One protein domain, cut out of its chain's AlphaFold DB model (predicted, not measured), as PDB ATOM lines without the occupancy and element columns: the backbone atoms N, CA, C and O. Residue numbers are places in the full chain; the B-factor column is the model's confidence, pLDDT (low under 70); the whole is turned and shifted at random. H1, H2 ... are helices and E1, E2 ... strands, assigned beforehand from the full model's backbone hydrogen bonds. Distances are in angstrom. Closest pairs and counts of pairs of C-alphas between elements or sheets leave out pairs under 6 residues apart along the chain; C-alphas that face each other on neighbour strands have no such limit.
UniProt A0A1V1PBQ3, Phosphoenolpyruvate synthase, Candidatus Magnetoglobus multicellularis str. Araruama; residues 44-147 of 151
ATOM      1  N   ARG A  44     148.756 251.642 171.168       93.19
ATOM      2  CA  ARG A  44     147.847 252.797 171.228       93.19
ATOM      3  C   ARG A  44     147.514 253.278 169.814       93.19
ATOM      4  O   ARG A  44     146.357 253.561 169.520       93.19
ATOM      5  N   VAL A  45     148.534 253.360 168.957       93.44
ATOM      6  CA  VAL A  45     148.435 253.762 167.547       93.44
ATOM      7  C   VAL A  45     149.440 252.950 166.740       93.44
ATOM      8  O   VAL A  45     150.526 252.645 167.222       93.44
ATOM      9  N   SER A  46     149.087 252.597 165.514       93.69
ATOM     10  CA  SER A  46     149.996 251.968 164.554       93.69
ATOM     11  C   SER A  46     149.738 252.514 163.164       93.69
ATOM     12  O   SER A  46     148.661 253.063 162.904       93.69
ATOM     13  N   GLY A  47     150.688 252.323 162.263       93.44
ATOM     14  CA  GLY A  47     150.586 252.934 160.958       93.44
ATOM     15  C   GLY A  47     151.690 252.555 159.995       93.44
ATOM     16  O   GLY A  47     152.481 251.642 160.248       93.44
ATOM     17  N   VAL A  48     151.719 253.298 158.895       95.31
ATOM     18  CA  VAL A  48     152.738 253.203 157.850       95.31
ATOM     19  C   VAL A  48     153.327 254.592 157.627       95.31
ATOM     20  O   VAL A  48     152.607 255.589 157.679       95.31
ATOM     21  N   ILE A  49     154.638 254.673 157.432       96.56
ATOM     22  CA  ILE A  49     155.328 255.875 156.963       96.56
ATOM     23  C   ILE A  49     155.868 255.597 155.571       96.56
ATOM     24  O   ILE A  49     156.526 254.580 155.361       96.56
ATOM     25  N   PHE A  50     155.672 256.536 154.658       96.06
ATOM     26  CA  PHE A  50     156.377 256.586 153.387       96.06
ATOM     27  C   PHE A  50     157.366 257.745 153.431       96.06
ATOM     28  O   PHE A  50     156.984 258.890 153.676       96.06
ATOM     29  N   THR A  51     158.648 257.470 153.195       95.69
ATOM     30  CA  THR A  51     159.680 258.520 153.173       95.69
ATOM     31  C   THR A  51     159.795 259.217 151.817       95.69
ATOM     32  O   THR A  51     160.775 259.910 151.561       95.69
ATOM     33  N   CYS A  52     158.854 258.989 150.919       92.56
ATOM     34  CA  CYS A  52     158.561 259.811 149.756       92.56
ATOM     35  C   CYS A  52     157.064 259.671 149.474       92.56
ATOM     36  O   CYS A  52     156.411 258.770 150.003       92.56
ATOM     37  N   ASP A  53     156.517 260.543 148.640       88.38
ATOM     38  CA  ASP A  53     155.164 260.349 148.134       88.38
ATOM     39  C   ASP A  53     155.124 259.079 147.258       88.38
ATOM     40  O   ASP A  53     155.820 259.029 146.245       88.38
ATOM     41  N   PRO A  54     154.349 258.033 147.602       82.81
ATOM     42  CA  PRO A  54     154.346 256.783 146.845       82.81
ATOM     43  C   PRO A  54     153.636 256.902 145.487       82.81
ATOM     44  O   PRO A  54     153.790 256.013 144.652       82.81
ATOM     45  N   LEU A  55     152.862 257.970 145.255       83.38
ATOM     46  CA  LEU A  55     152.156 258.225 143.996       83.38
ATOM     47  C   LEU A  55     153.001 259.066 143.040       83.38
ATOM     48  O   LEU A  55     153.068 258.765 141.850       83.38
ATOM     49  N   THR A  56     153.630 260.126 143.554       84.81
ATOM     50  CA  THR A  56     154.403 261.079 142.733       84.81
ATOM     51  C   THR A  56     155.909 260.859 142.794       84.81
ATOM     52  O   THR A  56     156.637 261.396 141.965       84.81
ATOM     53  N   LEU A  57     156.384 260.079 143.768       79.88
ATOM     54  CA  LEU A  57     157.799 259.822 144.065       79.88
ATOM     55  C   LEU A  57     158.581 261.053 144.492       79.88
ATOM     56  O   LEU A  57     159.808 261.020 144.576       79.88
ATOM     57  N   ASN A  58     157.863 262.119 144.830       84.81
ATOM     58  CA  ASN A  58     158.444 263.307 145.401       84.81
ATOM     59  C   ASN A  58     159.089 262.970 146.757       84.81
ATOM     60  O   ASN A  58     158.423 262.551 147.710       84.81
ATOM     61  N   SER A  59     160.405 263.157 146.830       86.81
ATOM     62  CA  SER A  59     161.228 262.874 148.000       86.81
ATOM     63  C   SER A  59     161.247 263.988 149.043       86.81
ATOM     64  O   SER A  59     161.843 263.768 150.091       86.81
ATOM     65  N   GLU A  60     160.602 265.128 148.816       91.38
ATOM     66  CA  GLU A  60     160.622 266.284 149.727       91.38
ATOM     67  C   GLU A  60     159.725 266.103 150.951       91.38
ATOM     68  O   GLU A  60     159.846 266.823 151.942       91.38
ATOM     69  N   SER A  61     158.815 265.127 150.908       92.88
ATOM     70  CA  SER A  61     157.843 264.904 151.975       92.88
ATOM     71  C   SER A  61     157.861 263.486 152.529       92.88
ATOM     72  O   SER A  61     158.202 262.522 151.842       92.88
ATOM     73  N   ILE A  62     157.482 263.385 153.798       95.12
ATOM     74  CA  ILE A  62     157.171 262.151 154.508       95.12
ATOM     75  C   ILE A  62     155.656 262.091 154.676       95.12
ATOM     76  O   ILE A  62     155.038 263.052 155.134       95.12
ATOM     77  N   ILE A  63     155.061 260.958 154.324       95.56
ATOM     78  CA  ILE A  63     153.633 260.703 154.512       95.56
ATOM     79  C   ILE A  63     153.476 259.716 155.660       95.56
ATOM     80  O   ILE A  63     154.140 258.683 155.682       95.56
ATOM     81  N   ILE A  64     152.605 260.035 156.613       95.88
ATOM     82  CA  ILE A  64     152.317 259.194 157.773       95.88
ATOM     83  C   ILE A  64     150.832 258.859 157.768       95.88
ATOM     84  O   ILE A  64     149.981 259.746 157.849       95.88
ATOM     85  N   GLU A  65     150.535 257.567 157.717       94.44
ATOM     86  CA  GLU A  65     149.202 257.019 157.924       94.44
ATOM     87  C   GLU A  65     149.111 256.444 159.332       94.44
ATOM     88  O   GLU A  65     149.965 255.649 159.725       94.44
ATOM     89  N   ALA A  66     148.081 256.808 160.095       93.19
ATOM     90  CA  ALA A  66     147.935 256.385 161.486       93.19
ATOM     91  C   ALA A  66     146.527 255.872 161.809       93.19
ATOM     92  O   ALA A  66     145.515 256.413 161.363       93.19
ATOM     93  N   SER A  67     146.447 254.820 162.624       89.25
ATOM     94  CA  SER A  67     145.187 254.253 163.100       89.25
ATOM     95  C   SER A  67     145.278 253.787 164.550       89.25
ATOM     96  O   SER A  67     146.245 253.150 164.963       89.25
ATOM     97  N   THR A  68     144.230 254.063 165.325       82.00
ATOM     98  CA  THR A  68     144.105 253.687 166.746       82.00
ATOM     99  C   THR A  68     143.626 252.247 166.963       82.00
ATOM    100  O   THR A  68     143.528 251.789 168.100       82.00
ATOM    101  N   LYS A  69     143.290 251.508 165.898       67.00
ATOM    102  CA  LYS A  69     142.837 250.112 165.995       67.00
ATOM    103  C   LYS A  69     143.998 249.148 165.728       67.00
ATOM    104  O   LYS A  69     144.721 249.307 164.758       67.00
ATOM    105  N   GLN A  70     144.099 248.087 166.538       54.22
ATOM    106  CA  GLN A  70     145.098 247.006 166.402       54.22
ATOM    107  C   GLN A  70     145.041 246.241 165.069       54.22
ATOM    108  O   GLN A  70     146.010 245.582 164.704       54.22
ATOM    109  N   LYS A  71     143.909 246.285 164.352       50.44
ATOM    110  CA  LYS A  71     143.808 245.733 162.998       50.44
ATOM    111  C   LYS A  71     144.229 246.811 162.007       50.44
ATOM    112  O   LYS A  71     143.597 247.856 161.908       50.44
ATOM    113  N   THR A  72     145.318 246.515 161.323       47.66
ATOM    114  CA  THR A  72     146.084 247.357 160.414       47.66
ATOM    115  C   THR A  72     145.267 247.979 159.278       47.66
ATOM    116  O   THR A  72     144.334 247.375 158.733       47.66
ATOM    117  N   VAL A  73     145.743 249.153 158.849       50.25
ATOM    118  CA  VAL A  73     145.436 249.838 157.577       50.25
ATOM    119  C   VAL A  73     145.615 248.907 156.362       50.25
ATOM    120  O   VAL A  73     144.909 249.030 155.369       50.25
ATOM    121  N   VAL A  74     146.460 247.877 156.495       48.84
ATOM    122  CA  VAL A  74     146.776 246.836 155.496       48.84
ATOM    123  C   VAL A  74     145.550 246.049 155.000       48.84
ATOM    124  O   VAL A  74     145.558 245.516 153.895       48.84
ATOM    125  N   SER A  75     144.467 245.988 155.782       48.53
ATOM    126  CA  SER A  75     143.215 245.341 155.360       48.53
ATOM    127  C   SER A  75     142.296 246.237 154.517       48.53
ATOM    128  O   SER A  75     141.272 245.760 154.036       48.53
ATOM    129  N   GLY A  76     142.608 247.532 154.361       51.50
ATOM    130  CA  GLY A  76     141.778 248.514 153.646       51.50
ATOM    131  C   GLY A  76     140.432 248.836 154.316       51.50
ATOM    132  O   GLY A  76     139.740 249.762 153.904       51.50
ATOM    133  N   CYS A  77     140.048 248.117 155.375       48.25
ATOM    134  CA  CYS A  77     138.747 248.262 156.035       48.25
ATOM    135  C   CYS A  77     138.669 249.435 157.029       48.25
ATOM    136  O   CYS A  77     137.621 249.659 157.636       48.25
ATOM    137  N   ILE A  78     139.763 250.164 157.264       64.69
ATOM    138  CA  ILE A  78     139.823 251.256 158.241       64.69
ATOM    139  C   ILE A  78     140.479 252.467 157.583       64.69
ATOM    140  O   ILE A  78     141.651 252.401 157.240       64.69
ATOM    141  N   SER A  79     139.745 253.582 157.471       70.62
ATOM    142  CA  SER A  79     140.323 254.870 157.061       70.62
ATOM    143  C   SER A  79     141.300 255.355 158.141       70.62
ATOM    144  O   SER A  79     140.848 255.531 159.280       70.62
ATOM    145  N   PRO A  80     142.592 255.544 157.832       85.69
ATOM    146  CA  PRO A  80     143.554 256.136 158.754       85.69
ATOM    147  C   PRO A  80     143.459 257.670 158.752       85.69
ATOM    148  O   PRO A  80     142.787 258.263 157.899       85.69
ATOM    149  N   ASP A  81     144.127 258.290 159.721       91.94
ATOM    150  CA  ASP A  81     144.528 259.695 159.653       91.94
ATOM    151  C   ASP A  81     145.747 259.816 158.731       91.94
ATOM    152  O   ASP A  81     146.613 258.940 158.737       91.94
ATOM    153  N   PHE A  82     145.816 260.901 157.965       93.25
ATOM    154  CA  PHE A  82     146.870 261.188 156.999       93.25
ATOM    155  C   PHE A  82     147.562 262.500 157.345       93.25
ATOM    156  O   PHE A  82     146.940 263.569 157.367       93.25
ATOM    157  N   TYR A  83     148.871 262.410 157.536       94.88
ATOM    158  CA  TYR A  83     149.753 263.540 157.785       94.88
ATOM    159  C   TYR A  83     150.812 263.602 156.687       94.88
ATOM    160  O   TYR A  83     151.355 262.574 156.282       94.88
ATOM    161  N   LYS A  84     151.122 264.809 156.223       95.12
ATOM    162  CA  LYS A  84     152.222 265.094 155.307       95.12
ATOM    163  C   LYS A  84     153.185 266.042 156.003       95.12
ATOM    164  O   LYS A  84     152.770 267.085 156.495       95.12
ATOM    165  N   LEU A  85     154.448 265.655 156.080       95.19
ATOM    166  CA  LEU A  85     155.494 266.434 156.728       95.19
ATOM    167  C   LEU A  85     156.596 266.761 155.722       95.19
ATOM    168  O   LEU A  85     156.982 265.890 154.943       95.19
ATOM    169  N   SER A  86     157.119 267.988 155.739       93.50
ATOM    170  CA  SER A  86     158.321 268.335 154.960       93.50
ATOM    171  C   SER A  86     159.557 267.648 155.552       93.50
ATOM    172  O   SER A  86     159.641 267.438 156.759       93.50
ATOM    173  N   LYS A  87     160.519 267.231 154.720       90.50
ATOM    174  CA  LYS A  87     161.786 266.644 155.192       90.50
ATOM    175  C   LYS A  87     162.810 267.672 155.650       90.50
ATOM    176  O   LYS A  87     163.671 267.327 156.465       90.50
ATOM    177  N   GLU A  88     162.751 268.879 155.105       89.50
ATOM    178  CA  GLU A  88     163.675 269.961 155.448       89.50
ATOM    179  C   GLU A  88     163.233 270.649 156.734       89.50
ATOM    180  O   GLU A  88     163.998 270.770 157.689       89.50
ATOM    181  N   LEU A  89     161.961 271.036 156.768       87.38
ATOM    182  CA  LEU A  89     161.339 271.736 157.877       87.38
ATOM    183  C   LEU A  89     160.349 270.778 158.529       87.38
ATOM    184  O   LEU A  89     159.566 270.140 157.833       87.38
ATOM    185  N   PHE A  90     160.368 270.661 159.858       91.12
ATOM    186  CA  PHE A  90     159.354 269.897 160.592       91.12
ATOM    187  C   PHE A  90     158.014 270.660 160.590       91.12
ATOM    188  O   PHE A  90     157.564 271.173 161.610       91.12
ATOM    189  N   ASP A  91     157.415 270.778 159.407       92.38
ATOM    190  CA  ASP A  91     156.112 271.386 159.154       92.38
ATOM    191  C   ASP A  91     155.067 270.284 158.977       92.38
ATOM    192  O   ASP A  91     155.270 269.350 158.196       92.38
ATOM    193  N   ILE A  92     153.966 270.373 159.725       93.00
ATOM    194  CA  ILE A  92     152.937 269.334 159.801       93.00
ATOM    195  C   ILE A  92     151.704 269.792 159.029       93.00
ATOM    196  O   ILE A  92     150.961 270.667 159.470       93.00
ATOM    197  N   GLN A  93     151.407 269.102 157.933       92.75
ATOM    198  CA  GLN A  93     150.174 269.281 157.176       92.75
ATOM    199  C   GLN A  93     149.233 268.106 157.436       92.75
ATOM    200  O   GLN A  93     149.549 266.946 157.165       92.75
ATOM    201  N   ILE A  94     148.049 268.400 157.966       91.31
ATOM    202  CA  ILE A  94     147.009 267.396 158.193       91.31
ATOM    203  C   ILE A  94     146.164 267.309 156.934       91.31
ATOM    204  O   ILE A  94     145.393 268.215 156.636       91.31
ATOM    205  N   ILE A  95     146.317 266.211 156.201       90.31
ATOM    206  CA  ILE A  95     145.619 266.009 154.930       90.31
ATOM    207  C   ILE A  95     144.205 265.495 155.180       90.31
ATOM    208  O   ILE A  95     143.252 265.919 154.530       90.31
ATOM    209  N   LYS A  96     144.061 264.564 156.128       89.31
ATOM    210  CA  LYS A  96     142.773 263.961 156.457       89.31
ATOM    211  C   LYS A  96     142.791 263.409 157.870       89.31
ATOM    212  O   LYS A  96     143.722 262.708 158.245       89.31
ATOM    213  N   LEU A  97     141.723 263.655 158.617       86.56
ATOM    214  CA  LEU A  97     141.454 262.955 159.865       86.56
ATOM    215  C   LEU A  97     140.215 262.087 159.698       86.56
ATOM    216  O   LEU A  97     139.267 262.447 158.999       86.56
ATOM    217  N   LYS A  98     140.220 260.928 160.345       82.06
ATOM    218  CA  LYS A  98     139.055 260.053 160.421       82.06
ATOM    219  C   LYS A  98     137.990 260.614 161.366       82.06
ATOM    220  O   LYS A  98     136.801 260.400 161.157       82.06
ATOM    221  N   THR A  99     138.432 261.259 162.437       79.25
ATOM    222  CA  THR A  99     137.596 261.872 163.474       79.25
ATOM    223  C   THR A  99     138.134 263.256 163.797       79.25
ATOM    224  O   THR A  99     139.309 263.508 163.554       79.25
ATOM    225  N   ASP A 100     137.347 264.111 164.448       78.06
ATOM    226  CA  ASP A 100     137.813 265.446 164.869       78.06
ATOM    227  C   ASP A 100     138.995 265.399 165.855       78.06
ATOM    228  O   ASP A 100     139.713 266.380 166.049       78.06
ATOM    229  N   LYS A 101     139.242 264.233 166.465       82.81
ATOM    230  CA  LYS A 101     140.412 263.977 167.302       82.81
ATOM    231  C   LYS A 101     141.544 263.342 166.492       82.81
ATOM    232  O   LYS A 101     141.367 262.269 165.920       82.81
ATOM    233  N   ARG A 102     142.727 263.965 166.538       86.94
ATOM    234  CA  ARG A 102     143.978 263.421 165.981       86.94
ATOM    235  C   ARG A 102     144.374 262.128 166.703       86.94
ATOM    236  O   ARG A 102     144.344 262.073 167.935       86.94
ATOM    237  N   SER A 103     144.797 261.113 165.952       88.75
ATOM    238  CA  SER A 103     145.382 259.892 166.524       88.75
ATOM    239  C   SER A 103     146.786 260.109 167.100       88.75
ATOM    240  O   SER A 103     147.152 259.442 168.072       88.75
ATOM    241  N   LEU A 104     147.547 261.057 166.547       94.25
ATOM    242  CA  LEU A 104     148.923 261.369 166.942       94.25
ATOM    243  C   LEU A 104     149.051 262.768 167.553       94.25
ATOM    244  O   LEU A 104     148.414 263.725 167.103       94.25
ATOM    245  N   SER A 105     149.899 262.876 168.576       94.38
ATOM    246  CA  SER A 105     150.383 264.156 169.105       94.38
ATOM    247  C   SER A 105     151.525 264.712 168.244       94.38
ATOM    248  O   SER A 105     152.119 263.988 167.445       94.38
ATOM    249  N   GLU A 106     151.873 265.988 168.421       94.38
ATOM    250  CA  GLU A 106     153.030 266.588 167.733       94.38
ATOM    251  C   GLU A 106     154.347 265.902 168.109       94.38
ATOM    252  O   GLU A 106     155.182 265.662 167.242       94.38
ATOM    253  N   ASN A 107     154.494 265.491 169.374       94.94
ATOM    254  CA  ASN A 107     155.640 264.698 169.810       94.94
ATOM    255  C   ASN A 107     155.692 263.348 169.088       94.94
ATOM    256  O   ASN A 107     156.754 262.972 168.604       94.94
ATOM    257  N   ASP A 108     154.566 262.640 168.947       96.50
ATOM    258  CA  ASP A 108     154.558 261.382 168.190       96.50
ATOM    259  C   ASP A 108     155.017 261.612 166.741       96.50
ATOM    260  O   ASP A 108     155.858 260.876 166.227       96.50
ATOM    261  N   LEU A 109     154.503 262.663 166.093       96.94
ATOM    262  CA  LEU A 109     154.870 263.021 164.723       96.94
ATOM    263  C   LEU A 109     156.357 263.370 164.597       96.94
ATOM    264  O   LEU A 109     156.991 262.951 163.632       96.94
ATOM    265  N   LEU A 110     156.934 264.064 165.581       96.12
ATOM    266  CA  LEU A 110     158.361 264.394 165.607       96.12
ATOM    267  C   LEU A 110     159.234 263.141 165.713       96.12
ATOM    268  O   LEU A 110     160.216 262.997 164.982       96.12
ATOM    269  N   TRP A 111     158.862 262.207 166.585       96.31
ATOM    270  CA  TRP A 111     159.583 260.945 166.752       96.31
ATOM    271  C   TRP A 111     159.490 260.064 165.505       96.31
ATOM    272  O   TRP A 111     160.491 259.489 165.076       96.31
ATOM    273  N   LEU A 112     158.313 259.996 164.882       97.88
ATOM    274  CA  LEU A 112     158.117 259.267 163.630       97.88
ATOM    275  C   LEU A 112     158.922 259.901 162.490       97.88
ATOM    276  O   LEU A 112     159.632 259.192 161.781       97.88
ATOM    277  N   TRP A 113     158.872 261.227 162.348       97.69
ATOM    278  CA  TRP A 113     159.600 261.973 161.320       97.69
ATOM    279  C   TRP A 113     161.116 261.802 161.437       97.69
ATOM    280  O   TRP A 113     161.777 261.422 160.468       97.69
ATOM    281  N   THR A 114     161.670 262.018 162.633       97.06
ATOM    282  CA  THR A 114     163.111 261.861 162.889       97.06
ATOM    283  C   THR A 114     163.571 260.426 162.635       97.06
ATOM    284  O   THR A 114     164.595 260.205 161.988       97.06
ATOM    285  N   THR A 115     162.800 259.437 163.096       97.88
ATOM    286  CA  THR A 115     163.115 258.016 162.900       97.88
ATOM    287  C   THR A 115     163.058 257.625 161.426       97.88
ATOM    288  O   THR A 115     163.963 256.957 160.930       97.88
ATOM    289  N   ALA A 116     162.039 258.086 160.699       97.25
ATOM    290  CA  ALA A 116     161.875 257.803 159.280       97.25
ATOM    291  C   ALA A 116     163.022 258.369 158.433       97.25
ATOM    292  O   ALA A 116     163.537 257.663 157.565       97.25
ATOM    293  N   LYS A 117     163.474 259.599 158.722       96.38
ATOM    294  CA  LYS A 117     164.655 260.186 158.066       96.38
ATOM    295  C   LYS A 117     165.901 259.336 158.291       96.38
ATOM    296  O   LYS A 117     166.537 258.937 157.322       96.38
ATOM    297  N   ARG A 118     166.181 258.964 159.545       97.31
ATOM    298  CA  ARG A 118     167.339 258.123 159.897       97.31
ATOM    299  C   ARG A 118     167.314 256.763 159.199       97.31
ATOM    300  O   ARG A 118     168.357 256.276 158.776       97.31
ATOM    301  N   ILE A 119     166.138 256.144 159.074       97.50
ATOM    302  CA  ILE A 119     165.980 254.862 158.373       97.50
ATOM    303  C   ILE A 119     166.231 255.030 156.867       97.50
ATOM    304  O   ILE A 119     166.988 254.250 156.293       97.50
ATOM    305  N   ALA A 120     165.651 256.049 156.228       94.81
ATOM    306  CA  ALA A 120     165.882 256.310 154.804       94.81
ATOM    307  C   ALA A 120     167.354 256.637 154.499       94.81
ATOM    308  O   ALA A 120     167.904 256.127 153.526       94.81
ATOM    309  N   GLU A 121     168.001 257.435 155.350       95.25
ATOM    310  CA  GLU A 121     169.436 257.734 155.266       95.25
ATOM    311  C   GLU A 121     170.280 256.462 155.404       95.25
ATOM    312  O   GLU A 121     171.199 256.245 154.620       95.25
ATOM    313  N   HIS A 122     169.935 255.576 156.346       97.12
ATOM    314  CA  HIS A 122     170.648 254.315 156.553       97.12
ATOM    315  C   HIS A 122     170.598 253.382 155.333       97.12
ATOM    316  O   HIS A 122     171.609 252.771 154.992       97.12
ATOM    317  N   PHE A 123     169.444 253.268 154.666       95.44
ATOM    318  CA  PHE A 123     169.286 252.409 153.482       95.44
ATOM    319  C   PHE A 123     169.625 253.100 152.152       95.44
ATOM    320  O   PHE A 123     169.661 252.435 151.114       95.44
ATOM    321  N   ASN A 124     169.887 254.411 152.173       93.81
ATOM    322  CA  ASN A 124     170.188 255.239 151.004       93.81
ATOM    323  C   ASN A 124     169.141 255.130 149.871       93.81
ATOM    324  O   ASN A 124     169.465 255.164 148.683       93.81
ATOM    325  N   ASN A 125     167.870 254.951 150.234       91.81
ATOM    326  CA  ASN A 125     166.725 254.911 149.324       91.81
ATOM    327  C   ASN A 125     165.414 255.195 150.091       91.81
ATOM    328  O   ASN A 125     165.370 255.079 151.319       91.81
ATOM    329  N   PRO A 126     164.323 255.572 149.398       94.25
ATOM    330  CA  PRO A 126     163.036 255.764 150.051       94.25
ATOM    331  C   PRO A 126     162.481 254.458 150.627       94.25
ATOM    332  O   PRO A 126     162.541 253.405 149.991       94.25
ATOM    333  N   GLN A 127     161.909 254.547 151.823       96.50
ATOM    334  CA  GLN A 127     161.421 253.430 152.615       96.50
ATOM    335  C   GLN A 127     159.925 253.557 152.896       96.50
ATOM    336  O   GLN A 127     159.396 254.643 153.138       96.50
ATOM    337  N   GLU A 128     159.265 252.407 152.903       96.00
ATOM    338  CA  GLU A 128     157.960 252.188 153.504       96.00
ATOM    339  C   GLU A 128     158.174 251.469 154.836       96.00
ATOM    340  O   GLU A 128     158.763 250.385 154.879       96.00
ATOM    341  N   ILE A 129     157.730 252.096 155.921       97.19
ATOM    342  CA  ILE A 129     158.051 251.706 157.292       97.19
ATOM    343  C   ILE A 129     156.752 251.421 158.038       97.19
ATOM    344  O   ILE A 129     155.929 252.314 158.226       97.19
ATOM    345  N   GLU A 130     156.586 250.190 158.510       96.25
ATOM    346  CA  GLU A 130     155.506 249.825 159.422       96.25
ATOM    347  C   GLU A 130     155.938 250.088 160.864       96.25
ATOM    348  O   GLU A 130     157.012 249.654 161.298       96.25
ATOM    349  N   TRP A 131     155.095 250.785 161.621       96.38
ATOM    350  CA  TRP A 131     155.418 251.227 162.973       96.38
ATOM    351  C   TRP A 131     154.242 251.070 163.935       96.38
ATOM    352  O   TRP A 131     153.070 250.969 163.557       96.38
ATOM    353  N   ALA A 132     154.578 251.075 165.220       94.94
ATOM    354  CA  ALA A 132     153.643 250.975 166.324       94.94
ATOM    355  C   ALA A 132     154.104 251.840 167.498       94.94
ATOM    356  O   ALA A 132     155.276 251.828 167.849       94.94
ATOM    357  N   ILE A 133     153.174 252.540 168.143       95.81
ATOM    358  CA  ILE A 133     153.390 253.213 169.425       95.81
ATOM    359  C   ILE A 133     152.558 252.483 170.476       95.81
ATOM    360  O   ILE A 133     151.342 252.316 170.316       95.81
ATOM    361  N   ASP A 134     153.204 252.009 171.539       94.38
ATOM    362  CA  ASP A 134     152.519 251.317 172.630       94.38
ATOM    363  C   ASP A 134     151.795 252.287 173.585       94.38
ATOM    364  O   ASP A 134     151.774 253.507 173.407       94.38
ATOM    365  N   LYS A 135     151.150 251.736 174.616       91.94
ATOM    366  CA  LYS A 135     150.444 252.533 175.634       91.94
ATOM    367  C   LYS A 135     151.375 253.381 176.513       91.94
ATOM    368  O   LYS A 135     150.884 254.299 177.160       91.94
ATOM    369  N   ASN A 136     152.675 253.090 176.521       94.38
ATOM    370  CA  ASN A 136     153.702 253.815 177.268       94.38
ATOM    371  C   ASN A 136     154.440 254.845 176.391       94.38
ATOM    372  O   ASN A 136     155.440 255.406 176.827       94.38
ATOM    373  N   ASN A 137     153.949 255.102 175.172       93.62
ATOM    374  CA  ASN A 137     154.556 255.985 174.172       93.62
ATOM    375  C   ASN A 137     155.934 255.526 173.669       93.62
ATOM    376  O   ASN A 137     156.722 256.336 173.187       93.62
ATOM    377  N   LEU A 138     156.217 254.223 173.731       95.69
ATOM    378  CA  LEU A 138     157.394 253.648 173.092       95.69
ATOM    379  C   LEU A 138     157.105 253.373 171.617       95.69
ATOM    380  O   LEU A 138     156.139 252.681 171.279       95.69
ATOM    381  N   LEU A 139     157.965 253.908 170.749       96.38
ATOM    382  CA  LEU A 139     157.948 253.670 169.311       96.38
ATOM    383  C   LEU A 139     158.670 252.359 168.970       96.38
ATOM    384  O   LEU A 139     159.813 252.137 169.362       96.38
ATOM    385  N   TYR A 140     158.011 251.528 168.173       96.56
ATOM    386  CA  TYR A 140     158.527 250.286 167.619       96.56
ATOM    387  C   TYR A 140     158.465 250.326 166.095       96.56
ATOM    388  O   TYR A 140     157.435 250.673 165.517       96.56
ATOM    389  N   ILE A 141     159.551 249.897 165.455       96.75
ATOM    390  CA  ILE A 141     159.586 249.613 164.019       96.75
ATOM    391  C   ILE A 141     159.314 248.124 163.826       96.75
ATOM    392  O   ILE A 141     159.947 247.285 164.465       96.75
ATOM    393  N   LEU A 142     158.331 247.803 162.987       95.00
ATOM    394  CA  LEU A 142     157.878 246.433 162.739       95.00
ATOM    395  C   LEU A 142     158.509 245.863 161.470       95.00
ATOM    396  O   LEU A 142     158.983 244.731 161.462       95.00
ATOM    397  N   GLN A 143     158.532 246.666 160.409       95.50
ATOM    398  CA  GLN A 143     159.077 246.304 159.109       95.50
ATOM    399  C   GLN A 143     159.556 247.572 158.403       95.50
ATOM    400  O   GLN A 143     158.967 248.637 158.563       95.50
ATOM    401  N   THR A 144     160.584 247.443 157.575       96.38
ATOM    402  CA  THR A 144     160.960 248.456 156.588       96.38
ATOM    403  C   THR A 144     161.202 247.772 155.254       96.38
ATOM    404  O   THR A 144     161.697 246.642 155.217       96.38
ATOM    405  N   ARG A 145     160.827 248.425 154.158       95.25
ATOM    406  CA  ARG A 145     161.112 247.944 152.805       95.25
ATOM    407  C   ARG A 145     161.328 249.113 151.847       95.25
ATOM    408  O   ARG A 145     160.690 250.150 152.021       95.25
ATOM    409  N   PRO A 146     162.155 248.953 150.802       94.50
ATOM    410  CA  PRO A 146     162.317 249.990 149.795       94.50
ATOM    411  C   PRO A 146     161.002 250.252 149.052       94.50
ATOM    412  O   PRO A 146     160.256 249.324 148.717       94.50
ATOM    413  N   ILE A 147     160.743 251.524 148.752       90.69
ATOM    414  CA  ILE A 147     159.684 251.928 147.827       90.69
ATOM    415  C   ILE A 147     160.230 251.712 146.415       90.69
ATOM    416  O   ILE A 147     161.047 252.486 145.917       90.69
TER     417      ILE A 147
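AT A GLANCE: This is residues 44 to 147 of the 151 residues of the protein "Phosphoenolpyruvate synthase" of Candidatus Magnetoglobus multicellularis str. Araruama (UniProt A0A1V1PBQ3). A twisted sheet of six antiparallel strands curls round one long helix, H1, which packs in the hollow of one face while no named helix lies on the other face. The strands E1 and E2 lie in the middle of the sheet, E4 and E6 are its edges, and a long loop with no named element, residues 68 to 80, joins E2 to E3. The printed part has 104 residues, with one named helix and six named strands in the order E1, E2, E3, E4, H1, E5, E6; across the sheet the order is E4, E3, E2, E1, E5, E6. The class is mixed, helices and strands, in two layers, a helix on one face of a sheet. The whole is compact, with a radius of gyration of the C-alphas of 12.6 A, and rounded, spanning 32 by 26 by 24 A.

IN THESE COORDINATES: E1 is residues 44 to 50, 20.1 A long, and begins with C-alpha 44 at (147.847, 252.797, 171.228). E2 is residues 61 to 67, 19.9 A, E3 residues 81 to 86, 16.9 A, and E4 residues 92 to 96, 12.0 A. H1 is residues 106 to 123, 25.9 A from first to last C-alpha, beginning at (153.030, 266.588, 167.733). E5 is residues 127 to 134, 22.0 A. E6 is residues 139 to 146, 20.3 A; it bends by 60 degrees at residue 142 and ends with C-alpha 146 at (162.317, 249.990, 149.795).

HOW THE PARTS SIT: E1, E2, E3 and E4 form a meander, each strand the antiparallel neighbour of the one before. In the hairpin of E1 and E2, N 48 and O 65 are 3.0 A apart, within hydrogen-bond range. In the hairpin of E2 and E3, N 64 and O 83 are 2.8 A apart, and in that of E3 and E4, N 93 and O 84 are 2.8 A apart. E5 is antiparallel to E1 at 170 degrees, with N 131 and O 47 at 3.1 A. E5 and E6 form a hairpin, with N 130 and O 143 at 2.8 A. H1 is on the sheet; its closest C-alphas to E5 are those of Ala 120 and Gln 127, 5.7 A apart, and to E2 those of Trp 113 and Ile 62, 7.2 A. Every O i to N i+4 pair in H1 is within hydrogen-bond range. The strands E4 and E6 are apart.

THE WHOLE: The C-alphas farthest apart, those of Asp 100 and Asn 124, are 36.7 A from each other. The printed part has no cut. The link from E2 to E3 is long, with 13 residues. The mean pLDDT of the printed part is 88.6, and residues 69 to 78 are under 70.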